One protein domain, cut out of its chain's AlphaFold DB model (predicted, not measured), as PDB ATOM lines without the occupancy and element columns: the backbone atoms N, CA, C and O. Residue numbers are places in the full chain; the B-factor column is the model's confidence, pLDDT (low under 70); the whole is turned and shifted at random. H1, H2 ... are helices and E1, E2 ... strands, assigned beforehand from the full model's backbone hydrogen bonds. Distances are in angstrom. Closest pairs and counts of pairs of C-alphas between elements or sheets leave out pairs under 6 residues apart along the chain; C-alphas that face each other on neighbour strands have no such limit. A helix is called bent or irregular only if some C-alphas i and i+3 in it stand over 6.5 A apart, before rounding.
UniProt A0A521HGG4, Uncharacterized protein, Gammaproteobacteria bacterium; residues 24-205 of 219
ATOM      1  N   GLY A  24      90.749  82.403  85.766       52.72
ATOM      2  CA  GLY A  24      91.367  81.117  86.070       52.72
ATOM      3  C   GLY A  24      91.754  80.965  87.545       52.72
ATOM      4  O   GLY A  24      91.606  79.877  88.091       52.72
ATOM      5  N   ASN A  25      92.177  82.033  88.241       48.06
ATOM      6  CA  ASN A  25      92.690  81.921  89.617       48.06
ATOM      7  C   ASN A  25      91.602  81.436  90.578       48.06
ATOM      8  O   ASN A  25      91.904  80.823  91.599       48.06
ATOM      9  N   LEU A  26      90.335  81.703  90.254       52.16
ATOM     10  CA  LEU A  26      89.204  81.233  91.039       52.16
ATOM     11  C   LEU A  26      88.947  79.739  90.845       52.16
ATOM     12  O   LEU A  26      88.480  79.135  91.794       52.16
ATOM     13  N   VAL A  27      89.266  79.149  89.687       51.59
ATOM     14  CA  VAL A  27      88.984  77.737  89.353       51.59
ATOM     15  C   VAL A  27      89.973  76.778  90.015       51.59
ATOM     16  O   VAL A  27      89.593  75.702  90.464       51.59
ATOM     17  N   PHE A  28      91.244  77.159  90.131       47.72
ATOM     18  CA  PHE A  28      92.270  76.230  90.614       47.72
ATOM     19  C   PHE A  28      92.517  76.287  92.136       47.72
ATOM     20  O   PHE A  28      93.090  75.361  92.706       47.72
ATOM     21  N   HIS A  29      92.052  77.324  92.844       43.78
ATOM     22  CA  HIS A  29      92.416  77.523  94.256       43.78
ATOM     23  C   HIS A  29      91.582  76.764  95.312       43.78
ATOM     24  O   HIS A  29      91.862  76.924  96.500       43.78
ATOM     25  N   GLN A  30      90.564  75.954  94.975       48.50
ATOM     26  CA  GLN A  30      89.595  75.497  96.001       48.50
ATOM     27  C   GLN A  30      88.929  74.121  95.794       48.50
ATOM     28  O   GLN A  30      87.708  74.043  95.854       48.50
ATOM     29  N   GLY A  31      89.692  73.031  95.616       45.22
ATOM     30  CA  GLY A  31      89.210  71.645  95.860       45.22
ATOM     31  C   GLY A  31      87.801  71.350  95.317       45.22
ATOM     32  O   GLY A  31      86.889  70.989  96.059       45.22
ATOM     33  N   PHE A  32      87.609  71.643  94.032       48.97
ATOM     34  CA  PHE A  32      86.377  72.244  93.522       48.97
ATOM     35  C   PHE A  32      85.161  71.323  93.438       48.97
ATOM     36  O   PHE A  32      84.026  71.792  93.531       48.97
ATOM     37  N   GLU A  33      85.346  70.018  93.290       44.75
ATOM     38  CA  GLU A  33      84.253  69.179  92.814       44.75
ATOM     39  C   GLU A  33      83.111  68.956  93.807       44.75
ATOM     40  O   GLU A  33      81.947  68.863  93.412       44.75
ATOM     41  N   THR A  34      83.407  68.921  95.107       46.25
ATOM     42  CA  THR A  34      82.374  68.666  96.122       46.25
ATOM     43  C   THR A  34      81.553  69.916  96.462       46.25
ATOM     44  O   THR A  34      80.450  69.789  96.985       46.25
ATOM     45  N   CYS A  35      82.053  71.123  96.158       46.56
ATOM     46  CA  CYS A  35      81.424  72.400  96.544       46.56
ATOM     47  C   CYS A  35      80.758  73.139  95.372       46.56
ATOM     48  O   CYS A  35      79.935  74.034  95.569       46.56
ATOM     49  N   TRP A  36      81.093  72.770  94.138       48.75
ATOM     50  CA  TRP A  36      80.715  73.489  92.924       48.75
ATOM     51  C   TRP A  36      79.223  73.475  92.610       48.75
ATOM     52  O   TRP A  36      78.740  74.376  91.936       48.75
ATOM     53  N   VAL A  37      78.443  72.513  93.103       49.28
ATOM     54  CA  VAL A  37      76.987  72.512  92.869       49.28
ATOM     55  C   VAL A  37      76.296  73.628  93.673       49.28
ATOM     56  O   VAL A  37      75.394  74.278  93.137       49.28
ATOM     57  N   ASP A  38      76.824  73.960  94.857       44.56
ATOM     58  CA  ASP A  38      76.222  74.884  95.836       44.56
ATOM     59  C   ASP A  38      76.972  76.225  95.994       44.56
ATOM     60  O   ASP A  38      76.589  77.078  96.797       44.56
ATOM     61  N   ALA A  39      78.047  76.443  95.231       47.28
ATOM     62  CA  ALA A  39      78.946  77.566  95.457       47.28
ATOM     63  C   ALA A  39      78.318  78.943  95.141       47.28
ATOM     64  O   ALA A  39      77.992  79.269  93.997       47.28
ATOM     65  N   VAL A  40      78.273  79.809  96.161       43.22
ATOM     66  CA  VAL A  40      77.985  81.257  96.066       43.22
ATOM     67  C   VAL A  40      79.002  81.993  95.168       43.22
ATOM     68  O   VAL A  40      78.738  83.108  94.725       43.22
ATOM     69  N   SER A  41      80.136  81.364  94.837       54.62
ATOM     70  CA  SER A  41      81.183  81.901  93.959       54.62
ATOM     71  C   SER A  41      80.907  81.756  92.454       54.62
ATOM     72  O   SER A  41      81.622  82.373  91.668       54.62
ATOM     73  N   LYS A  42      79.858  81.037  92.011       64.75
ATOM     74  CA  LYS A  42      79.522  80.927  90.570       64.75
ATOM     75  C   LYS A  42      79.335  82.284  89.886       64.75
ATOM     76  O   LYS A  42      79.963  82.504  88.856       64.75
ATOM     77  N   PRO A  43      78.530  83.223  90.426       72.12
ATOM     78  CA  PRO A  43      78.360  84.526  89.791       72.12
ATOM     79  C   PRO A  43      79.660  85.336  89.786       72.12
ATOM     80  O   PRO A  43      79.914  86.063  88.838       72.12
ATOM     81  N   GLN A  44      80.497  85.181  90.816       68.94
ATOM     82  CA  GLN A  44      81.794  85.858  90.911       68.94
ATOM     83  C   GLN A  44      82.787  85.321  89.872       68.94
ATOM     84  O   GLN A  44      83.549  86.101  89.314       68.94
ATOM     85  N   PHE A  45      82.744  84.019  89.578       73.00
ATOM     86  CA  PHE A  45      83.529  83.401  88.512       73.00
ATOM     87  C   PHE A  45      83.070  83.840  87.112       73.00
ATOM     88  O   PHE A  45      83.885  84.220  86.280       73.00
ATOM     89  N   LEU A  46      81.760  83.857  86.846       78.25
ATOM     90  CA  LEU A  46      81.248  84.364  85.563       78.25
ATOM     91  C   LEU A  46      81.608  85.846  85.373       78.25
ATOM     92  O   LEU A  46      82.006  86.253  84.285       78.25
ATOM     93  N   GLN A  47      81.528  86.630  86.451       79.38
ATOM     94  CA  GLN A  47      81.895  88.042  86.441       79.38
ATOM     95  C   GLN A  47      83.403  88.263  86.271       79.38
ATOM     96  O   GLN A  47      83.801  89.230  85.628       79.38
ATOM     97  N   SER A  48      84.257  87.400  86.826       76.62
ATOM     98  CA  SER A  48      85.700  87.508  86.603       76.62
ATOM     99  C   SER A  48      86.079  87.141  85.168       76.62
ATOM    100  O   SER A  48      86.935  87.811  84.602       76.62
ATOM    101  N   MET A  49      85.417  86.157  84.543       80.88
ATOM    102  CA  MET A  49      85.602  85.864  83.111       80.88
ATOM    103  C   MET A  49      85.236  87.064  82.241       80.88
ATOM    104  O   MET A  49      86.022  87.463  81.383       80.88
ATOM    105  N   GLU A  50      84.082  87.677  82.507       86.88
ATOM    106  CA  GLU A  50      83.655  88.907  81.836       86.88
ATOM    107  C   GLU A  50      84.701  90.020  82.017       86.88
ATOM    108  O   GLU A  50      85.192  90.570  81.033       86.88
ATOM    109  N   ALA A  51      85.129  90.286  83.256       82.88
ATOM    110  CA  ALA A  51      86.099  91.335  83.574       82.88
ATOM    111  C   ALA A  51      87.517  91.077  83.022       82.88
ATOM    112  O   ALA A  51      88.264  92.028  82.787       82.88
ATOM    113  N   SER A  52      87.909  89.817  82.811       82.12
ATOM    114  CA  SER A  52      89.180  89.462  82.165       82.12
ATOM    115  C   SER A  52      89.192  89.799  80.669       82.12
ATOM    116  O   SER A  52      90.256  90.088  80.110       82.12
ATOM    117  N   ILE A  53      88.028  89.766  80.015       89.38
ATOM    118  CA  ILE A  53      87.884  90.038  78.580       89.38
ATOM    119  C   ILE A  53      87.545  91.504  78.324       89.38
ATOM    120  O   ILE A  53      88.085  92.095  77.388       89.38
ATOM    121  N   ASP A  54      86.664  92.093  79.130       90.00
ATOM    122  CA  ASP A  54      86.150  93.434  78.879       90.00
ATOM    123  C   ASP A  54      87.266  94.491  78.912       90.00
ATOM    124  O   ASP A  54      88.082  94.573  79.836       90.00
ATOM    125  N   GLY A  55      87.349  95.282  77.843       87.62
ATOM    126  CA  GLY A  55      88.403  96.278  77.659       87.62
ATOM    127  C   GLY A  55      89.773  95.702  77.277       87.62
ATOM    128  O   GLY A  55      90.745  96.460  77.168       87.62
ATOM    129  N   THR A  56      89.897  94.391  77.057       90.12
ATOM    130  CA  THR A  56      91.128  93.790  76.524       90.12
ATOM    131  C   THR A  56      91.301  94.173  75.058       90.12
ATOM    132  O   THR A  56      90.366  94.132  74.266       90.12
ATOM    133  N   THR A  57      92.512  94.589  74.687       90.75
ATOM    134  CA  THR A  57      92.823  94.987  73.310       90.75
ATOM    135  C   THR A  57      93.425  93.809  72.556       90.75
ATOM    136  O   THR A  57      94.525  93.365  72.878       90.75
ATOM    137  N   ALA A  58      92.715  93.326  71.543       91.38
ATOM    138  CA  ALA A  58      93.247  92.410  70.546       91.38
ATOM    139  C   ALA A  58      94.038  93.175  69.483       91.38
ATOM    140  O   ALA A  58      93.710  94.314  69.142       91.38
ATOM    141  N   CYS A  59      95.070  92.536  68.938       90.81
ATOM    142  CA  CYS A  59      95.869  93.097  67.858       90.81
ATOM    143  C   CYS A  59      95.693  92.288  66.577       90.81
ATOM    144  O   CYS A  59      96.209  91.176  66.478       90.81
ATOM    145  N   ILE A  60      95.046  92.868  65.567       89.62
ATOM    146  CA  ILE A  60      95.059  92.290  64.221       89.62
ATOM    147  C   ILE A  60      96.409  92.647  63.582       89.62
ATOM    148  O   ILE A  60      96.677  93.838  63.380       89.62
ATOM    149  N   PRO A  61      97.274  91.667  63.270       86.06
ATOM    150  CA  PRO A  61      98.609  91.950  62.762       86.06
ATOM    151  C   PRO A  61      98.553  92.600  61.378       86.06
ATOM    152  O   PRO A  61      97.676  92.295  60.566       86.06
ATOM    153  N   SER A  62      99.531  93.461  61.090       89.94
ATOM    154  CA  SER A  62      99.744  93.957  59.731       89.94
ATOM    155  C   SER A  62      99.996  92.792  58.770       89.94
ATOM    156  O   SER A  62     100.773  91.877  59.062       89.94
ATOM    157  N   GLN A  63      99.347  92.827  57.611       86.56
ATOM    158  CA  GLN A  63      99.496  91.820  56.568       86.56
ATOM    159  C   GLN A  63      99.858  92.489  55.252       86.56
ATOM    160  O   GLN A  63      99.294  93.519  54.894       86.56
ATOM    161  N   ALA A  64     100.772  91.883  54.505       89.00
ATOM    162  CA  ALA A  64     101.133  92.336  53.173       89.00
ATOM    163  C   ALA A  64     101.151  91.159  52.205       89.00
ATOM    164  O   ALA A  64     101.517  90.041  52.570       89.00
ATOM    165  N   GLY A  65     100.782  91.422  50.958       86.44
ATOM    166  CA  GLY A  65     100.724  90.395  49.930       86.44
ATOM    167  C   GLY A  65     100.626  90.980  48.533       86.44
ATOM    168  O   GLY A  65     100.716  92.192  48.330       86.44
ATOM    169  N   VAL A  66     100.457  90.091  47.559       86.00
ATOM    170  CA  VAL A  66     100.194  90.443  46.166       86.00
ATOM    171  C   VAL A  66      99.034  89.589  45.691       86.00
ATOM    172  O   VAL A  66      99.120  88.367  45.748       86.00
ATOM    173  N   GLU A  67      97.987  90.231  45.190       80.19
ATOM    174  CA  GLU A  67      96.820  89.556  44.628       80.19
ATOM    175  C   GLU A  67      96.545  90.143  43.245       80.19
ATOM    176  O   GLU A  67      96.559  91.362  43.066       80.19
ATOM    177  N   GLN A  68      96.377  89.286  42.236       79.75
ATOM    178  CA  GLN A  68      96.181  89.705  40.837       79.75
ATOM    179  C   GLN A  68      97.231  90.721  40.323       79.75
ATOM    180  O   GLN A  68      96.941  91.578  39.489       79.75
ATOM    181  N   GLY A  69      98.471  90.635  40.819       83.69
ATOM    182  CA  GLY A  69      99.568  91.541  40.452       83.69
ATOM    183  C   GLY A  69      99.551  92.903  41.156       83.69
ATOM    184  O   GLY A  69     100.411  93.738  40.876       83.69
ATOM    185  N   VAL A  70      98.618  93.129  42.083       85.12
ATOM    186  CA  VAL A  70      98.527  94.341  42.906       85.12
ATOM    187  C   VAL A  70      99.062  94.028  44.296       85.12
ATOM    188  O   VAL A  70      98.560  93.143  44.986       85.12
ATOM    189  N   GLY A  71     100.103  94.750  44.709       88.56
ATOM    190  CA  GLY A  71     100.620  94.658  46.067       88.56
ATOM    191  C   GLY A  71      99.675  95.357  47.033       88.56
ATOM    192  O   GLY A  71      99.161  96.434  46.714       88.56
ATOM    193  N   TYR A  72      99.459  94.766  48.200       89.06
ATOM    194  CA  TYR A  72      98.611  95.331  49.237       89.06
ATOM    195  C   TYR A  72      99.264  95.252  50.614       89.06
ATOM    196  O   TYR A  72     100.124  94.411  50.882       89.06
ATOM    197  N   THR A  73      98.838  96.146  51.497       92.12
ATOM    198  CA  THR A  73      99.176  96.134  52.916       92.12
ATOM    199  C   THR A  73      97.947  96.529  53.719       92.12
ATOM    200  O   THR A  73      97.330  97.557  53.438       92.12
ATOM    201  N   VAL A  74      97.592  95.712  54.703       90.50
ATOM    202  CA  VAL A  74      96.415  95.873  55.560       90.50
ATOM    203  C   VAL A  74      96.864  96.030  57.001       90.50
ATOM    204  O   VAL A  74      97.831  95.394  57.410       90.50
ATOM    205  N   CYS A  75      96.173  96.872  57.767       91.75
ATOM    206  CA  CYS A  75      96.464  97.091  59.185       91.75
ATOM    207  C   CYS A  75      97.900  97.564  59.475       91.75
ATOM    208  O   CYS A  75      98.423  97.351  60.561       91.75
ATOM    209  N   ALA A  76      98.532  98.289  58.547       91.25
ATOM    210  CA  ALA A  76      99.834  98.926  58.772       91.25
ATOM    211  C   ALA A  76      99.714 100.250  59.553       91.25
ATOM    212  O   ALA A  76     100.172 101.303  59.104       91.25
ATOM    213  N   ILE A  77      99.056 100.217  60.714       91.12
ATOM    214  CA  ILE A  77      99.011 101.362  61.632       91.12
ATOM    215  C   ILE A  77     100.269 101.311  62.487       91.12
ATOM    216  O   ILE A  77     100.440 100.390  63.285       91.12
ATOM    217  N   SER A  78     101.137 102.311  62.330       90.75
ATOM    218  CA  SER A  78     102.402 102.344  63.058       90.75
ATOM    219  C   SER A  78     102.185 102.389  64.568       90.75
ATOM    220  O   SER A  78     101.505 103.288  65.066       90.75
ATOM    221  N   ASN A  79     102.782 101.436  65.289       87.75
ATOM    222  CA  ASN A  79     102.583 101.236  66.733       87.75
ATOM    223  C   ASN A  79     101.118 101.006  67.153       87.75
ATOM    224  O   ASN A  79     100.775 101.200  68.322       87.75
ATOM    225  N   GLY A  80     100.245 100.617  66.219       86.38
ATOM    226  CA  GLY A  80      98.828 100.399  66.505       86.38
ATOM    227  C   GLY A  80      98.598  99.296  67.538       86.38
ATOM    228  O   GLY A  80      97.656  99.381  68.316       86.38
ATOM    229  N   CYS A  81      99.509  98.328  67.627       88.38
ATOM    230  CA  CYS A  81      99.454  97.232  68.591       88.38
ATOM    231  C   CYS A  81     100.512  97.320  69.696       88.38
ATOM    232  O   CYS A  81     100.909  96.310  70.277       88.38
ATOM    233  N   GLY A  82     100.989  98.529  69.986       86.00
ATOM    234  CA  GLY A  82     102.046  98.770  70.960       86.00
ATOM    235  C   GLY A  82     103.373  99.148  70.310       86.00
ATOM    236  O   GLY A  82     103.511  99.234  69.092       86.00
ATOM    237  N   SER A  83     104.364  99.437  71.152       88.12
ATOM    238  CA  SER A  83     105.646  99.989  70.708       88.12
ATOM    239  C   SER A  83     106.368  99.042  69.747       88.12
ATOM    240  O   SER A  83     106.796  97.960  70.141       88.12
ATOM    241  N   GLY A  84     106.562  99.486  68.507       83.75
ATOM    242  CA  GLY A  84     107.253  98.741  67.457       83.75
ATOM    243  C   GLY A  84     106.424  97.635  66.799       83.75
ATOM    244  O   GLY A  84     106.996  96.859  66.035       83.75
ATOM    245  N   VAL A  85     105.117  97.551  67.078       88.12
ATOM    246  CA  VAL A  85     104.226  96.539  66.493       88.12
ATOM    247  C   VAL A  85     103.114  97.217  65.701       88.12
ATOM    248  O   VAL A  85     102.216  97.855  66.259       88.12
ATOM    249  N   ASP A  86     103.178  97.063  64.382       91.38
ATOM    250  CA  ASP A  86     102.154  97.555  63.471       91.38
ATOM    251  C   ASP A  86     100.961  96.593  63.437       91.38
ATOM    252  O   ASP A  86     101.123  95.376  63.321       91.38
ATOM    253  N   GLY A  87      99.753  97.144  63.503       91.44
ATOM    254  CA  GLY A  87      98.520  96.360  63.470       91.44
ATOM    255  C   GLY A  87      97.293  97.205  63.792       91.44
ATOM    256  O   GLY A  87      97.416  98.366  64.182       91.44
ATOM    257  N   CYS A  88      96.103  96.634  63.635       91.62
ATOM    258  CA  CYS A  88      94.860  97.281  64.045       91.62
ATOM    259  C   CYS A  88      94.507  96.872  65.484       91.62
ATOM    260  O   CYS A  88      94.230  95.690  65.712       91.62
ATOM    261  N   PRO A  89      94.484  97.808  66.452       91.94
ATOM    262  CA  PRO A  89      93.979  97.520  67.785       91.94
ATOM    263  C   PRO A  89      92.454  97.422  67.765       91.94
ATOM    264  O   PRO A  89      91.772  98.262  67.175       91.94
ATOM    265  N   VAL A  90      91.922  96.421  68.455       92.12
ATOM    266  CA  VAL A  90      90.485  96.190  68.606       92.12
ATOM    267  C   VAL A  90      90.190  95.985  70.083       92.12
ATOM    268  O   VAL A  90      90.716  95.064  70.700       92.12
ATOM    269  N   VAL A  91      89.360  96.846  70.668       92.44
ATOM    270  CA  VAL A  91      88.938  96.693  72.066       92.44
ATOM    271  C   VAL A  91      87.787  95.701  72.115       92.44
ATOM    272  O   VAL A  91      86.744  95.926  71.501       92.44
ATOM    273  N   LEU A  92      87.989  94.598  72.821       94.50
ATOM    274  CA  LEU A  92      87.001  93.548  72.998       94.50
ATOM    275  C   LEU A  92      86.055  93.907  74.143       94.50
ATOM    276  O   LEU A  92      86.481  94.432  75.172       94.50
ATOM    277  N   GLY A  93      84.777  93.602  73.951       93.81
ATOM    278  CA  GLY A  93      83.745  93.687  74.972       93.81
ATOM    279  C   GLY A  93      83.068  92.336  75.134       93.81
ATOM    280  O   GLY A  93      82.642  91.717  74.151       93.81
ATOM    281  N   SER A  94      82.948  91.891  76.379       92.38
ATOM    282  CA  SER A  94      82.228  90.667  76.712       92.38
ATOM    283  C   SER A  94      80.852  90.980  77.278       92.38
ATOM    284  O   SER A  94      80.655  91.990  77.949       92.38
ATOM    285  N   GLY A  95      79.881  90.132  76.966       91.75
ATOM    286  CA  GLY A  95      78.613  90.083  77.675       91.75
ATOM    287  C   GLY A  95      78.677  89.117  78.854       91.75
ATOM    288  O   GLY A  95      79.709  88.526  79.161       91.75
ATOM    289  N   ALA A  96      77.528  88.914  79.493       89.69
ATOM    290  CA  ALA A  96      77.433  88.000  80.621       89.69
ATOM    291  C   ALA A  96      77.730  86.555  80.191       89.69
ATOM    292  O   ALA A  96      77.084  86.021  79.282       89.69
ATOM    293  N   PHE A  97      78.658  85.913  80.898       86.31
ATOM    294  CA  PHE A  97      78.926  84.491  80.739       86.31
ATOM    295  C   PHE A  97      77.824  83.625  81.348       86.31
ATOM    296  O   PHE A  97      77.270  83.923  82.409       86.31
ATOM    297  N   ALA A  98      77.566  82.497  80.698       87.12
ATOM    298  CA  ALA A  98      76.799  81.379  81.222       87.12
ATOM    299  C   ALA A  98      77.525  80.075  80.878       87.12
ATOM    300  O   ALA A  98      78.399  80.047  80.016       87.12
ATOM    301  N   GLY A  99      77.192  78.974  81.547       81.44
ATOM    302  CA  GLY A  99      77.870  77.720  81.248       81.44
ATOM    303  C   GLY A  99      77.468  76.543  82.110       81.44
ATOM    304  O   GLY A  99      76.760  76.680  83.115       81.44
ATOM    305  N   ASN A 100      77.944  75.374  81.695       77.50
ATOM    306  CA  ASN A 100      77.884  74.156  82.471       77.50
ATOM    307  C   ASN A 100      79.163  74.016  83.285       77.50
ATOM    308  O   ASN A 100      80.151  73.423  82.865       77.50
ATOM    309  N   PHE A 101      79.062  74.499  84.511       72.06
ATOM    310  CA  PHE A 101      80.050  74.333  85.554       72.06
ATOM    311  C   PHE A 101      80.560  72.874  85.642       72.06
ATOM    312  O   PHE A 101      81.768  72.668  85.673       72.06
ATOM    313  N   GLN A 102      79.699  71.848  85.623       69.88
ATOM    314  CA  GLN A 102      80.137  70.444  85.746       69.88
ATOM    315  C   GLN A 102      81.007  69.973  84.570       69.88
ATOM    316  O   GLN A 102      81.875  69.128  84.759       69.88
ATOM    317  N   ALA A 103      80.749  70.490  83.371       73.56
ATOM    318  CA  ALA A 103      81.503  70.135  82.174       73.56
ATOM    319  C   ALA A 103      82.725  71.037  81.945       73.56
ATOM    320  O   ALA A 103      83.581  70.668  81.157       73.56
ATOM    321  N   GLY A 104      82.810  72.185  82.627       73.69
ATOM    322  CA  GLY A 104      83.838  73.191  82.359       73.69
ATOM    323  C   GLY A 104      83.554  74.040  81.115       73.69
ATOM    324  O   GLY A 104      84.445  74.741  80.647       73.69
ATOM    325  N   ASP A 105      82.322  74.013  80.600       82.00
ATOM    326  CA  ASP A 105      81.941  74.678  79.351       82.00
ATOM    327  C   ASP A 105      81.268  76.022  79.619       82.00
ATOM    328  O   ASP A 105      80.197  76.069  80.239       82.00
ATOM    329  N   PHE A 106      81.820  77.112  79.091       85.69
ATOM    330  CA  PHE A 106      81.264  78.455  79.250       85.69
ATOM    331  C   PHE A 106      81.170  79.193  77.921       85.69
ATOM    332  O   PHE A 106      82.006  79.041  77.031       85.69
ATOM    333  N   ASN A 107      80.142  80.022  77.787       93.00
ATOM    334  CA  ASN A 107      79.941  80.872  76.629       93.00
ATOM    335  C   ASN A 107      79.449  82.262  77.024       93.00
ATOM    336  O   ASN A 107      78.839  82.456  78.078       93.00
ATOM    337  N   ALA A 108      79.720  83.230  76.157       94.62
ATOM    338  CA  ALA A 108      79.184  84.578  76.274       94.62
ATOM    339  C   ALA A 108      78.996  85.198  74.888       94.62
ATOM    340  O   ALA A 108      79.809  84.958  73.990       94.62
ATOM    341  N   PRO A 109      77.965  86.036  74.695       96.31
ATOM    342  CA  PRO A 109      77.966  86.967  73.580       96.31
ATOM    343  C   PRO A 109      79.039  88.038  73.805       96.31
ATOM    344  O   PRO A 109      79.473  88.285  74.929       96.31
ATOM    345  N   GLY A 110      79.426  88.720  72.738       96.06
ATOM    346  CA  GLY A 110      80.374  89.817  72.797       96.06
ATOM    347  C   GLY A 110      80.141  90.846  71.714       96.06
ATOM    348  O   GLY A 110      79.330  90.667  70.801       96.06
ATOM    349  N   SER A 111      80.884  91.935  71.810       95.00
ATOM    350  CA  SER A 111      80.919  92.952  70.771       95.00
ATOM    351  C   SER A 111      82.254  93.673  70.780       95.00
ATOM    352  O   SER A 111      83.057  93.543  71.702       95.00
ATOM    353  N   THR A 112      82.490  94.456  69.745       93.62
ATOM    354  CA  THR A 112      83.558  95.446  69.738       93.62
ATOM    355  C   THR A 112      83.026  96.745  69.144       93.62
ATOM    356  O   THR A 112      81.913  96.792  68.611       93.62
ATOM    357  N   GLY A 113      83.798  97.818  69.289       89.38
ATOM    358  CA  GLY A 113      83.536  99.055  68.570       89.38
ATOM    359  C   GLY A 113      83.753  98.892  67.066       89.38
ATOM    360  O   GLY A 113      84.161  97.838  66.577       89.38
ATOM    361  N   ASP A 114      83.504  99.967  66.327       90.44
ATOM    362  CA  ASP A 114      83.774  99.983  64.894       90.44
ATOM    363  C   ASP A 114      85.270  99.757  64.627       90.44
ATOM    364  O   ASP A 114      86.137 100.396  65.233       90.44
ATOM    365  N   ILE A 115      85.572  98.852  63.696       90.56
ATOM    366  CA  ILE A 115      86.939  98.503  63.312       90.56
ATOM    367  C   ILE A 115      87.248  99.180  61.983       90.56
ATOM    368  O   ILE A 115      86.688  98.820  60.947       90.56
ATOM    369  N   ALA A 116      88.179 100.131  62.005       90.62
ATOM    370  CA  ALA A 116      88.723 100.746  60.802       90.62
ATOM    371  C   ALA A 116      89.973  99.981  60.344       90.62
ATOM    372  O   ALA A 116      91.006  99.989  61.015       90.62
ATOM    373  N   ILE A 117      89.882  99.341  59.184       91.44
ATOM    374  CA  ILE A 117      90.940  98.534  58.581       91.44
ATOM    375  C   ILE A 117      91.555  99.341  57.429       91.44
ATOM    376  O   ILE A 117      90.976  99.401  56.338       91.44
ATOM    377  N   PRO A 118      92.712  99.994  57.629       92.62
ATOM    378  CA  PRO A 118      93.394 100.684  56.550       92.62
ATOM    379  C   PRO A 118      93.975  99.666  55.569       92.62
ATOM    380  O   PRO A 118      94.662  98.721  55.964       92.62
ATOM    381  N   LEU A 119      93.728  99.906  54.286       92.19
ATOM    382  CA  LEU A 119      94.246  99.143  53.161       92.19
ATOM    383  C   LEU A 119      95.049 100.093  52.275       92.19
ATOM    384  O   LEU A 119      94.529 101.098  51.802       92.19
ATOM    385  N   THR A 120      96.311  99.775  52.020       93.19
ATOM    386  CA  THR A 120      97.135 100.473  51.029       93.19
ATOM    387  C   THR A 120      97.446  99.525  49.889       93.19
ATOM    388  O   THR A 120      97.827  98.383  50.124       93.19
ATOM    389  N   THR A 121      97.303  99.996  48.653       91.50
ATOM    390  CA  THR A 121      97.625  99.218  47.453       91.50
ATOM    391  C   THR A 121      98.675  99.924  46.605       91.50
ATOM    392  O   THR A 121      98.767 101.153  46.602       91.50
ATOM    393  N   THR A 122      99.453  99.159  45.837       91.69
ATOM    394  CA  THR A 122     100.479  99.718  44.941       91.69
ATOM    395  C   THR A 122      99.897 100.441  43.724       91.69
ATOM    396  O   THR A 122     100.607 101.223  43.096       91.69
ATOM    397  N   VAL A 123      98.627 100.188  43.377       90.25
ATOM    398  CA  VAL A 123      97.992 100.684  42.141       90.25
ATOM    399  C   VAL A 123      96.845 101.658  42.412       90.25
ATOM    400  O   VAL A 123      96.732 102.668  41.722       90.25
ATOM    401  N   PHE A 124      96.000 101.387  43.406       89.31
ATOM    402  CA  PHE A 124      94.752 102.130  43.634       89.31
ATOM    403  C   PHE A 124      94.824 103.100  44.819       89.31
ATOM    404  O   PHE A 124      93.841 103.771  45.122       89.31
ATOM    405  N   GLY A 125      95.988 103.205  45.465       89.38
ATOM    406  CA  GLY A 125      96.198 104.062  46.627       89.38
ATOM    407  C   GLY A 125      95.668 103.446  47.921       89.38
ATOM    408  O   GLY A 125      95.525 102.225  48.028       89.38
ATOM    409  N   ALA A 126      95.439 104.307  48.913       92.00
ATOM    410  CA  ALA A 126      94.946 103.925  50.229       92.00
ATOM    411  C   ALA A 126      93.427 104.095  50.334       92.00
ATOM    412  O   ALA A 126      92.864 105.065  49.828       92.00
ATOM    413  N   CYS A 127      92.788 103.170  51.034       93.38
ATOM    414  CA  CYS A 127      91.387 103.220  51.419       93.38
ATOM    415  C   CYS A 127      91.203 102.594  52.810       93.38
ATOM    416  O   CYS A 127      92.165 102.189  53.472       93.38
ATOM    417  N   THR A 128      89.974 102.566  53.303       93.19
ATOM    418  CA  THR A 128      89.622 102.027  54.617       93.19
ATOM    419  C   THR A 128      88.361 101.196  54.496       93.19
ATOM    420  O   THR A 128      87.353 101.659  53.958       93.19
ATOM    421  N   ILE A 129      88.430  99.981  55.026       92.56
ATOM    422  CA  ILE A 129      87.287  99.093  55.206       92.56
ATOM    423  C   ILE A 129      86.834  99.257  56.655       92.56
ATOM    424  O   ILE A 129      87.638  99.114  57.570       92.56
ATOM    425  N   ASN A 130      85.567  99.575  56.875       92.44
ATOM    426  CA  ASN A 130      84.978  99.725  58.198       92.44
ATOM    427  C   ASN A 130      84.052  98.547  58.474       92.44
ATOM    428  O   ASN A 130      83.095  98.315  57.725       92.44
ATOM    429  N   LEU A 131      84.325  97.836  59.563       93.06
ATOM    430  CA  LEU A 131      83.418  96.848  60.127       93.06
ATOM    431  C   LEU A 131      82.659  97.501  61.280       93.06
ATOM    432  O   LEU A 131      83.267  98.076  62.178       93.06
ATOM    433  N   THR A 132      81.337  97.420  61.239       94.25
ATOM    434  CA  THR A 132      80.432  98.009  62.236       94.25
ATOM    435  C   THR A 132      79.462  96.949  62.738       94.25
ATOM    436  O   THR A 132      79.245  95.938  62.061       94.25
ATOM    437  N   ASN A 133      78.862  97.172  63.911       93.00
ATOM    438  CA  ASN A 133      77.952  96.210  64.551       93.00
ATOM    439  C   ASN A 133      78.568  94.802  64.656       93.00
ATOM    440  O   ASN A 133      77.910  93.807  64.352       93.00
ATOM    441  N   VAL A 134      79.854  94.726  65.013       94.62
ATOM    442  CA  VAL A 134      80.572  93.455  65.119       94.62
ATOM    443  C   VAL A 134      80.075  92.712  66.356       94.62
ATOM    444  O   VAL A 134      80.224  93.189  67.483       94.62
ATOM    445  N   VAL A 135      79.485  91.541  66.131       96.31
ATOM    446  CA  VAL A 135      79.009  90.634  67.179       96.31
ATOM    447  C   VAL A 135      79.993  89.487  67.311       96.31
ATOM    448  O   VAL A 135      80.302  88.815  66.325       96.31
ATOM    449  N   LEU A 136      80.445  89.258  68.539       97.00
ATOM    450  CA  LEU A 136      81.367  88.190  68.892       97.00
ATOM    451  C   LEU A 136      80.629  87.073  69.639       97.00
ATOM    452  O   LEU A 136      79.618  87.321  70.303       97.00
ATOM    453  N   ALA A 137      81.160  85.860  69.569       96.94
ATOM    454  CA  ALA A 137      80.825  84.777  70.483       96.94
ATOM    455  C   ALA A 137      82.102  84.255  71.136       96.94
ATOM    456  O   ALA A 137      83.096  84.009  70.457       96.94
ATOM    457  N   TYR A 138      82.056  84.093  72.453       94.69
ATOM    458  CA  TYR A 138      83.124  83.500  73.242       94.69
ATOM    459  C   TYR A 138      82.738  82.081  73.629       94.69
ATOM    460  O   TYR A 138      81.622  81.859  74.110       94.69
ATOM    461  N   GLN A 139      83.676  81.151  73.484       92.31
ATOM    462  CA  GLN A 139      83.565  79.802  74.021       92.31
ATOM    463  C   GLN A 139      84.841  79.434  74.779       92.31
ATOM    464  O   GLN A 139      85.949  79.573  74.258       92.31
ATOM    465  N   LEU A 140      84.662  78.970  76.013       85.94
ATOM    466  CA  LEU A 140      85.713  78.542  76.930       85.94
ATOM    467  C   LEU A 140      85.431  77.102  77.359       85.94
ATOM    468  O   LEU A 140      84.295  76.783  77.708       85.94
ATOM    469  N   ASP A 141      86.463  76.268  77.342       81.50
ATOM    470  CA  ASP A 141      86.400  74.852  77.711       81.50
ATOM    471  C   ASP A 141      87.563  74.556  78.669       81.50
ATOM    472  O   ASP A 141      88.742  74.752  78.336       81.50
ATOM    473  N   TYR A 142      87.208  74.152  79.887       73.38
ATOM    474  CA  TYR A 142      88.129  73.705  80.921       73.38
ATOM    475  C   TYR A 142      88.084  72.181  81.017       73.38
ATOM    476  O   TYR A 142      87.046  71.597  81.327       73.38
ATOM    477  N   LEU A 143      89.236  71.532  80.838       71.00
ATOM    478  CA  LEU A 143      89.312  70.079  80.919       71.00
ATOM    479  C   LEU A 143      89.174  69.604  82.369       71.00
ATOM    480  O   LEU A 143      90.083  69.799  83.178       71.00
ATOM    481  N   MET A 144      88.068  68.920  82.659       68.12
ATOM    482  CA  MET A 144      87.790  68.281  83.947       68.12
ATOM    483  C   MET A 144      88.411  66.867  84.007       68.12
ATOM    484  O   MET A 144      88.121  66.028  83.150       68.12
ATOM    485  N   GLN A 145      89.230  66.567  85.020       57.88
ATOM    486  CA  GLN A 145      89.920  65.278  85.187       57.88
ATOM    487  C   GLN A 145      89.786  64.681  86.582       57.88
ATOM    488  O   GLN A 145      89.983  65.372  87.574       57.88
ATOM    489  N   VAL A 146      89.517  63.372  86.650       61.44
ATOM    490  CA  VAL A 146      89.432  62.600  87.900       61.44
ATOM    491  C   VAL A 146      90.848  62.272  88.387       61.44
ATOM    492  O   VAL A 146      91.552  61.506  87.730       61.44
ATOM    493  N   ASP A 147      91.259  62.778  89.552       53.41
ATOM    494  CA  ASP A 147      92.586  62.489  90.142       53.41
ATOM    495  C   ASP A 147      92.670  61.117  90.840       53.41
ATOM    496  O   ASP A 147      93.720  60.699  91.335       53.41
ATOM    497  N   GLY A 148      91.544  60.404  90.896       45.31
ATOM    498  CA  GLY A 148      91.424  59.072  91.479       45.31
ATOM    499  C   GLY A 148      91.530  59.021  93.007       45.31
ATOM    500  O   GLY A 148      91.460  57.915  93.550       45.31
ATOM    501  N   THR A 149      91.674  60.160  93.694       48.84
ATOM    502  CA  THR A 149      91.929  60.215  95.145       48.84
ATOM    503  C   THR A 149      90.972  61.161  95.880       48.84
ATOM    504  O   THR A 149      90.415  60.748  96.898       48.84
ATOM    505  N   ASP A 150      90.707  62.355  95.339       49.09
ATOM    506  CA  ASP A 150      89.983  63.449  96.007       49.09
ATOM    507  C   ASP A 150      88.846  64.072  95.161       49.09
ATOM    508  O   ASP A 150      88.038  64.839  95.690       49.09
ATOM    509  N   GLY A 151      88.716  63.710  93.878       49.84
ATOM    510  CA  GLY A 151      87.607  64.132  93.011       49.84
ATOM    511  C   GLY A 151      88.068  64.433  91.586       49.84
ATOM    512  O   GLY A 151      89.046  63.859  91.104       49.84
ATOM    513  N   VAL A 152      87.355  65.318  90.893       48.56
ATOM    514  CA  VAL A 152      87.771  65.910  89.622       48.56
ATOM    515  C   VAL A 152      88.177  67.373  89.772       48.56
ATOM    516  O   VAL A 152      87.588  68.151  90.523       48.56
ATOM    517  N   HIS A 153      89.236  67.737  89.062       54.22
ATOM    518  CA  HIS A 153      89.839  69.064  89.033       54.22
ATOM    519  C   HIS A 153      89.950  69.542  87.583       54.22
ATOM    520  O   HIS A 153      89.833  68.745  86.654       54.22
ATOM    521  N   THR A 154      90.169  70.836  87.370       58.56
ATOM    522  CA  THR A 154      90.543  71.364  86.053       58.56
ATOM    523  C   THR A 154      92.050  71.290  85.900       58.56
ATOM    524  O   THR A 154      92.746  71.739  86.807       58.56
ATOM    525  N   GLU A 155      92.561  70.752  84.796       54.56
ATOM    526  CA  GLU A 155      94.017  70.634  84.594       54.56
ATOM    527  C   GLU A 155      94.542  71.604  83.526       54.56
ATOM    528  O   GLU A 155      95.633  72.131  83.684       54.56
ATOM    529  N   ASP A 156      93.736  71.942  82.511       58.22
ATOM    530  CA  ASP A 156      94.112  72.891  81.460       58.22
ATOM    531  C   ASP A 156      92.884  73.569  80.835       58.22
ATOM    532  O   ASP A 156      91.855  72.936  80.583       58.22
ATOM    533  N   MET A 157      93.006  74.863  80.535       66.25
ATOM    534  CA  MET A 157      92.056  75.565  79.670       66.25
ATOM    535  C   MET A 157      92.455  75.320  78.212       66.25
ATOM    536  O   MET A 157      93.609  75.563  77.828       66.25
ATOM    537  N   GLN A 158      91.519  74.871  77.376       73.94
ATOM    538  CA  GLN A 158      91.742  74.925  75.932       73.94
ATOM    539  C   GLN A 158      91.912  76.383  75.498       73.94
ATOM    540  O   GLN A 158      91.489  77.310  76.190       73.94
ATOM    541  N   THR A 159      92.576  76.615  74.366       76.75
ATOM    542  CA  THR A 159      92.642  77.969  73.807       76.75
ATOM    543  C   THR A 159      91.213  78.496  73.649       76.75
ATOM    544  O   THR A 159      90.389  77.808  73.041       76.75
ATOM    545  N   PRO A 160      90.897  79.678  74.202       85.69
ATOM    546  CA  PRO A 160      89.560  80.226  74.122       85.69
ATOM    547  C   PRO A 160      89.213  80.459  72.656       85.69
ATOM    548  O   PRO A 160      90.059  80.881  71.869       85.69
ATOM    549  N   THR A 161      87.970  80.187  72.283       92.38
ATOM    550  CA  THR A 161      87.490  80.474  70.930       92.38
ATOM    551  C   THR A 161      86.760  81.809  70.941       92.38
ATOM    552  O   THR A 161      85.959  82.083  71.841       92.38
ATOM    553  N   VAL A 162      87.072  82.651  69.958       94.94
ATOM    554  CA  VAL A 162      86.390  83.921  69.713       94.94
ATOM    555  C   VAL A 162      85.973  83.937  68.256       94.94
ATOM    556  O   VAL A 162      86.841  84.000  67.394       94.94
ATOM    557  N   ASP A 163      84.672  83.922  68.001       95.62
ATOM    558  CA  ASP A 163      84.123  83.927  66.645       95.62
ATOM    559  C   ASP A 163      83.466  85.271  66.334       95.62
ATOM    560  O   ASP A 163      82.727  85.823  67.160       95.62
ATOM    561  N   ILE A 164      83.671  85.784  65.122       94.56
ATOM    562  CA  ILE A 164      82.916  86.917  64.590       94.56
ATOM    563  C   ILE A 164      81.646  86.364  63.931       94.56
ATOM    564  O   ILE A 164      81.648  85.894  62.795       94.56
ATOM    565  N   ILE A 165      80.523  86.460  64.640       95.62
ATOM    566  CA  ILE A 165      79.240  85.887  64.206       95.62
ATOM    567  C   ILE A 165      78.578  86.734  63.121       95.62
ATOM    568  O   ILE A 165      77.944  86.218  62.200       95.62
ATOM    569  N   SER A 166      78.673  88.055  63.254       94.38
ATOM    570  CA  SER A 166      78.108  88.979  62.277       94.38
ATOM    571  C   SER A 166      78.792  90.335  62.338       94.38
ATOM    572  O   SER A 166      79.324  90.731  63.373       94.38
ATOM    573  N   TYR A 167      78.768  91.039  61.213       94.69
ATOM    574  CA  TYR A 167      79.271  92.397  61.060       94.69
ATOM    575  C   TYR A 167      78.604  93.041  59.841       94.69
ATOM    576  O   TYR A 167      78.056  92.363  58.970       94.69
ATOM    577  N   SER A 168      78.658  94.366  59.770       93.50
ATOM    578  CA  SER A 168      78.299  95.143  58.584       93.50
ATOM    579  C   SER A 168      79.541  95.813  58.016       93.50
ATOM    580  O   SER A 168      80.309  96.414  58.765       93.50
ATOM    581  N   THR A 169      79.719  95.744  56.699       91.56
ATOM    582  CA  THR A 169      80.880  96.324  56.013       91.56
ATOM    583  C   THR A 169      80.490  97.581  55.256       91.56
ATOM    584  O   THR A 169      79.495  97.598  54.531       91.56
ATOM    585  N   THR A 170      81.308  98.619  55.387       91.62
ATOM    586  CA  THR A 170      81.309  99.775  54.484       91.62
ATOM    587  C   THR A 170      82.745 100.140  54.163       91.62
ATOM    588  O   THR A 170      83.613 100.033  55.022       91.62
ATOM    589  N   ASP A 171      83.026 100.591  52.951       91.94
ATOM    590  CA  ASP A 171      84.372 101.001  52.575       91.94
ATOM    591  C   ASP A 171      84.340 102.183  51.604       91.94
ATOM    592  O   ASP A 171      83.303 102.543  51.042       91.94
ATOM    593  N   ASN A 172      85.491 102.834  51.469       92.88
ATOM    594  CA  ASN A 172      85.725 103.887  50.483       92.88
ATOM    595  C   ASN A 172      86.762 103.453  49.435       92.88
ATOM    596  O   ASN A 172      87.479 104.296  48.885       92.88
ATOM    597  N   CYS A 173      86.891 102.145  49.206       90.75
ATOM    598  CA  CYS A 173      87.875 101.598  48.293       90.75
ATOM    599  C   CYS A 173      87.455 101.789  46.832       90.75
ATOM    600  O   CYS A 173      86.305 102.065  46.494       90.75
ATOM    601  N   ASN A 174      88.436 101.696  45.933       89.88
ATOM    602  CA  ASN A 174      88.151 101.689  44.506       89.88
ATOM    603  C   ASN A 174      87.277 100.458  44.188       89.88
ATOM    604  O   ASN A 174      87.715  99.368  44.540       89.88
ATOM    605  N   PRO A 175      86.137 100.580  43.480       88.69
ATOM    606  CA  PRO A 175      85.253  99.441  43.186       88.69
ATOM    607  C   PRO A 175      85.930  98.274  42.447       88.69
ATOM    608  O   PRO A 175      85.473  97.137  42.473       88.69
ATOM    609  N   VAL A 176      87.059  98.523  41.777       86.12
ATOM    610  CA  VAL A 176      87.878  97.462  41.161       86.12
ATOM    611  C   VAL A 176      88.468  96.510  42.216       86.12
ATOM    612  O   VAL A 176      88.782  95.363  41.903       86.12
ATOM    613  N   LEU A 177      88.591  96.959  43.468       83.88
ATOM    614  CA  LEU A 177      89.038  96.162  44.606       83.88
ATOM    615  C   LEU A 177      87.924  95.316  45.231       83.88
ATOM    616  O   LEU A 177      88.253  94.482  46.067       83.88
ATOM    617  N   ASP A 178      86.654  95.438  44.830       84.38
ATOM    618  CA  ASP A 178      85.542  94.698  45.459       84.38
ATOM    619  C   ASP A 178      85.784  93.180  45.455       84.38
ATOM    620  O   ASP A 178      85.601  92.501  46.466       84.38
ATOM    621  N   GLY A 179      86.273  92.640  44.332       80.44
ATOM    622  CA  GLY A 179      86.626  91.221  44.221       80.44
ATOM    623  C   GLY A 179      87.808  90.824  45.112       80.44
ATOM    624  O   GLY A 179      87.803  89.745  45.702       80.44
ATOM    625  N   PHE A 180      88.795  91.714  45.252       80.00
ATOM    626  CA  PHE A 180      89.927  91.524  46.158       80.00
ATOM    627  C   PHE A 180      89.459  91.514  47.618       80.00
ATOM    628  O   PHE A 180      89.734  90.558  48.344       80.00
ATOM    629  N   ILE A 181      88.683  92.520  48.025       82.88
ATOM    630  CA  ILE A 181      88.130  92.654  49.376       82.88
ATOM    631  C   ILE A 181      87.289  91.423  49.721       82.88
ATOM    632  O   ILE A 181      87.482  90.840  50.786       82.88
ATOM    633  N   ALA A 182      86.437  90.962  48.801       83.69
ATOM    634  CA  ALA A 182      85.621  89.766  48.997       83.69
ATOM    635  C   ALA A 182      86.456  88.488  49.221       83.69
ATOM    636  O   ALA A 182      86.057  87.634  50.011       83.69
ATOM    637  N   SER A 183      87.615  88.353  48.565       80.50
ATOM    638  CA  SER A 183      88.526  87.213  48.778       80.50
ATOM    639  C   SER A 183      89.386  87.321  50.042       80.50
ATOM    640  O   SER A 183      89.695  86.304  50.664       80.50
ATOM    641  N   TYR A 184      89.771  88.540  50.423       81.69
ATOM    642  CA  TYR A 184      90.676  88.804  51.540       81.69
ATOM    643  C   TYR A 184      89.949  88.794  52.890       81.69
ATOM    644  O   TYR A 184      90.453  88.238  53.866       81.69
ATOM    645  N   LEU A 185      88.750  89.380  52.947       82.00
ATOM    646  CA  LEU A 185      88.024  89.616  54.194       82.00
ATOM    647  C   LEU A 185      87.808  88.343  55.042       82.00
ATOM    648  O   LEU A 185      88.043  88.420  56.245       82.00
ATOM    649  N   PRO A 186      87.470  87.161  54.480       84.25
ATOM    650  CA  PRO A 186      87.359  85.932  55.272       84.25
ATOM    651  C   PRO A 186      88.671  85.504  55.948       84.25
ATOM    652  O   PRO A 186      88.657  85.019  57.075       84.25
ATOM    653  N   GLN A 187      89.816  85.701  55.286       83.00
ATOM    654  CA  GLN A 187      91.127  85.372  55.861       83.00
ATOM    655  C   GLN A 187      91.498  86.351  56.978       83.00
ATOM    656  O   GLN A 187      92.051  85.950  58.003       83.00
ATOM    657  N   ALA A 188      91.162  87.629  56.792       82.38
ATOM    658  CA  ALA A 188      91.345  88.656  57.809       82.38
ATOM    659  C   ALA A 188      90.489  88.385  59.053       82.38
ATOM    660  O   ALA A 188      90.982  88.546  60.165       82.38
ATOM    661  N   ILE A 189      89.246  87.926  58.868       87.69
ATOM    662  CA  ILE A 189      88.345  87.524  59.960       87.69
ATOM    663  C   ILE A 189      88.953  86.378  60.764       87.69
ATOM    664  O   ILE A 189      89.149  86.545  61.962       87.69
ATOM    665  N   ALA A 190      89.372  85.290  60.113       87.88
ATOM    666  CA  ALA A 190      90.004  84.164  60.808       87.88
ATOM    667  C   ALA A 190      91.280  84.579  61.573       87.88
ATOM    668  O   ALA A 190      91.555  84.116  62.684       87.88
ATOM    669  N   GLY A 191      92.071  85.489  60.994       85.94
ATOM    670  CA  GLY A 191      93.232  86.075  61.667       85.94
ATOM    671  C   GLY A 191      92.857  86.937  62.878       85.94
ATOM    672  O   GLY A 191      93.544  86.881  63.899       85.94
ATOM    673  N   ALA A 192      91.770  87.707  62.791       88.88
ATOM    674  CA  ALA A 192      91.267  88.544  63.877       88.88
ATOM    675  C   ALA A 192      90.685  87.710  65.029       88.88
ATOM    676  O   ALA A 192      90.965  88.007  66.186       88.88
ATOM    677  N   GLU A 193      89.948  86.644  64.718       92.94
ATOM    678  CA  GLU A 193      89.446  85.650  65.679       92.94
ATOM    679  C   GLU A 193      90.602  85.013  66.461       92.94
ATOM    680  O   GLU A 193      90.620  85.022  67.694       92.94
ATOM    681  N   THR A 194      91.648  84.579  65.748       91.56
ATOM    682  CA  THR A 194      92.873  84.033  66.357       91.56
ATOM    683  C   THR A 194      93.564  85.054  67.265       91.56
ATOM    684  O   THR A 194      93.981  84.725  68.376       91.56
ATOM    685  N   ALA A 195      93.683  86.306  66.818       89.44
ATOM    686  CA  ALA A 195      94.287  87.372  67.611       89.44
ATOM    687  C   ALA A 195      93.463  87.719  68.859       89.44
ATOM    688  O   ALA A 195      94.033  87.993  69.917       89.44
ATOM    689  N   ALA A 196      92.132  87.702  68.755       91.12
ATOM    690  CA  ALA A 196      91.238  87.941  69.879       91.12
ATOM    691  C   ALA A 196      91.352  86.826  70.922       91.12
ATOM    692  O   ALA A 196      91.517  87.129  72.104       91.12
ATOM    693  N   ALA A 197      91.363  85.563  70.485       90.62
ATOM    694  CA  ALA A 197      91.619  84.408  71.341       90.62
ATOM    695  C   ALA A 197      92.950  84.540  72.095       90.62
ATOM    696  O   ALA A 197      92.987  84.443  73.321       90.62
ATOM    697  N   GLN A 198      94.038  84.849  71.384       89.25
ATOM    698  CA  GLN A 198      95.362  85.037  71.989       89.25
ATOM    699  C   GLN A 198      95.413  86.206  72.982       89.25
ATOM    700  O   GLN A 198      96.147  86.139  73.964       89.25
ATOM    701  N   ALA A 199      94.653  87.275  72.739       88.06
ATOM    702  CA  ALA A 199      94.639  88.444  73.613       88.06
ATOM    703  C   ALA A 199      93.952  88.172  74.959       88.06
ATOM    704  O   ALA A 199      94.378  88.714  75.980       88.06
ATOM    705  N   ILE A 200      92.900  87.348  74.970       86.88
ATOM    706  CA  ILE A 200      92.135  87.041  76.190       86.88
ATOM    707  C   ILE A 200      92.687  85.839  76.958       86.88
ATOM    708  O   ILE A 200      92.496  85.758  78.169       86.88
ATOM    709  N   ASP A 201      93.389  84.933  76.275       83.94
ATOM    710  CA  ASP A 201      93.921  83.690  76.838       83.94
ATOM    711  C   ASP A 201      94.699  83.896  78.160       83.94
ATOM    712  O   ASP A 201      94.344  83.238  79.141       83.94
ATOM    713  N   PRO A 202      95.622  84.873  78.303       78.06
ATOM    714  CA  PRO A 202      96.340  85.092  79.564       78.06
ATOM    715  C   PRO A 202      95.459  85.569  80.726       78.06
ATOM    716  O   PRO A 202      95.801  85.360  81.883       78.06
ATOM    717  N   GLY A 203      94.345  86.253  80.442       71.88
ATOM    718  CA  GLY A 203      93.397  86.714  81.465       71.88
ATOM    719  C   GLY A 203      92.514  85.589  82.014       71.88
ATOM    720  O   GLY A 203      91.900  85.737  83.077       71.88
ATOM    721  N   LEU A 204      92.433  84.487  81.269       74.94
ATOM    722  CA  LEU A 204      91.544  83.357  81.513       74.94
ATOM    723  C   LEU A 204      92.307  82.109  81.983       74.94
ATOM    724  O   LEU A 204      91.773  81.348  82.793       74.94
ATOM    725  N   ARG A 205      93.565  81.939  81.551       67.38
ATOM    726  CA  ARG A 205      94.516  80.982  82.124       67.38
ATOM    727  C   ARG A 205      95.033  81.513  83.456       67.38
ATOM    728  O   ARG A 205      95.447  82.661  83.556       67.38
TER     729      ARG A 205
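What this domain is: This is residues 24 to 205 of the 219 residues of an uncharacterized protein of Gammaproteobacteria bacterium (UniProt A0A521HGG4). A strongly twisted sheet of antiparallel strands curls round one long helix, H3, in a rod-like body. The hairpin tip between E8 and E9 and the link from H1 to H2 lie at one end of the rod, and the hairpins E2-E3 and E7-E8 at the other. The printed part has 182 residues with three named helices and ten named strands, in the order H1, H2, E1 to E10, H3. The class is mixed, helices and strands, and the ten-strand sheet is branched. The whole is loose, with a radius of gyration of the C-alphas of 19.9 A and spans of 66 by 28 by 26 A.

How they stand to each other: H1, residues 24 to 28, only grazes the sheet. H2, residues 42 to 53, lies over E5, residues 98 to 100, and E6, residues 105 to 112, at a height over the sheet of 9.2 A. E1, residues 57 to 61, neighbours E4, residues 87 to 94, with N 58 and O 90 2.8 A apart. E1 runs on into E2, residues 63 to 67, at 36 degrees. E2 forms a hairpin with E3, residues 70 to 74, where N 65 and O 72 are 3.1 A apart. On the other side of E3 is E7, residues 115 to 121, with N 73 and O 120 2.8 A apart. E6 neighbours E4, N 93 to O 111 2.8 A, and forms a hairpin with E5, N 98 to O 107 2.9 A. E8, residues 125 to 146, bends by 66 degrees at residue 133; it neighbours E7, N 117 to O 129 2.8 A, E6, N 108 to O 138 3.1 A, E9, residues 152 to 157, N 143 to O 156 3.0 A, and E10, residues 161 to 171, N 132 to O 168 2.9 A. E7, E8 and E9 are a meander, each strand the antiparallel neighbour of the one before. H3, residues 175 to 204, is on the sheet; its closest C-alphas to E1 are Ala 196 and Ala 58, 4.9 A. H2 touches H3 with residues 49 to 53 alone, at a steep tilt of 49 degrees, opposite ways; the C-alphas of Ser 52 and Gly 203 are closest, 5.1 A. In H1 and H2 every O i to N i+4 pair is within hydrogen-bond range, in H3 20 of 26.

Where its parts are: C-alpha 24, where H1 begins, is at (91.367, 81.117, 86.070). E8 is 58.9 A long, E10 27.7 A and H3 42.0 A. H3 is irregular, C-alphas 176 and 179 being 7.1 A apart; its C-alpha 204 is at (91.544, 83.357, 81.513).

The domain as a whole: The farthest C-alphas, Val 123 and Thr 149, are 67.0 A apart. The printed part has no cut; H1 to H2 and E3 to E4 are long links. Residues 24 to 42 and 144 to 157 are among those with pLDDT under 70.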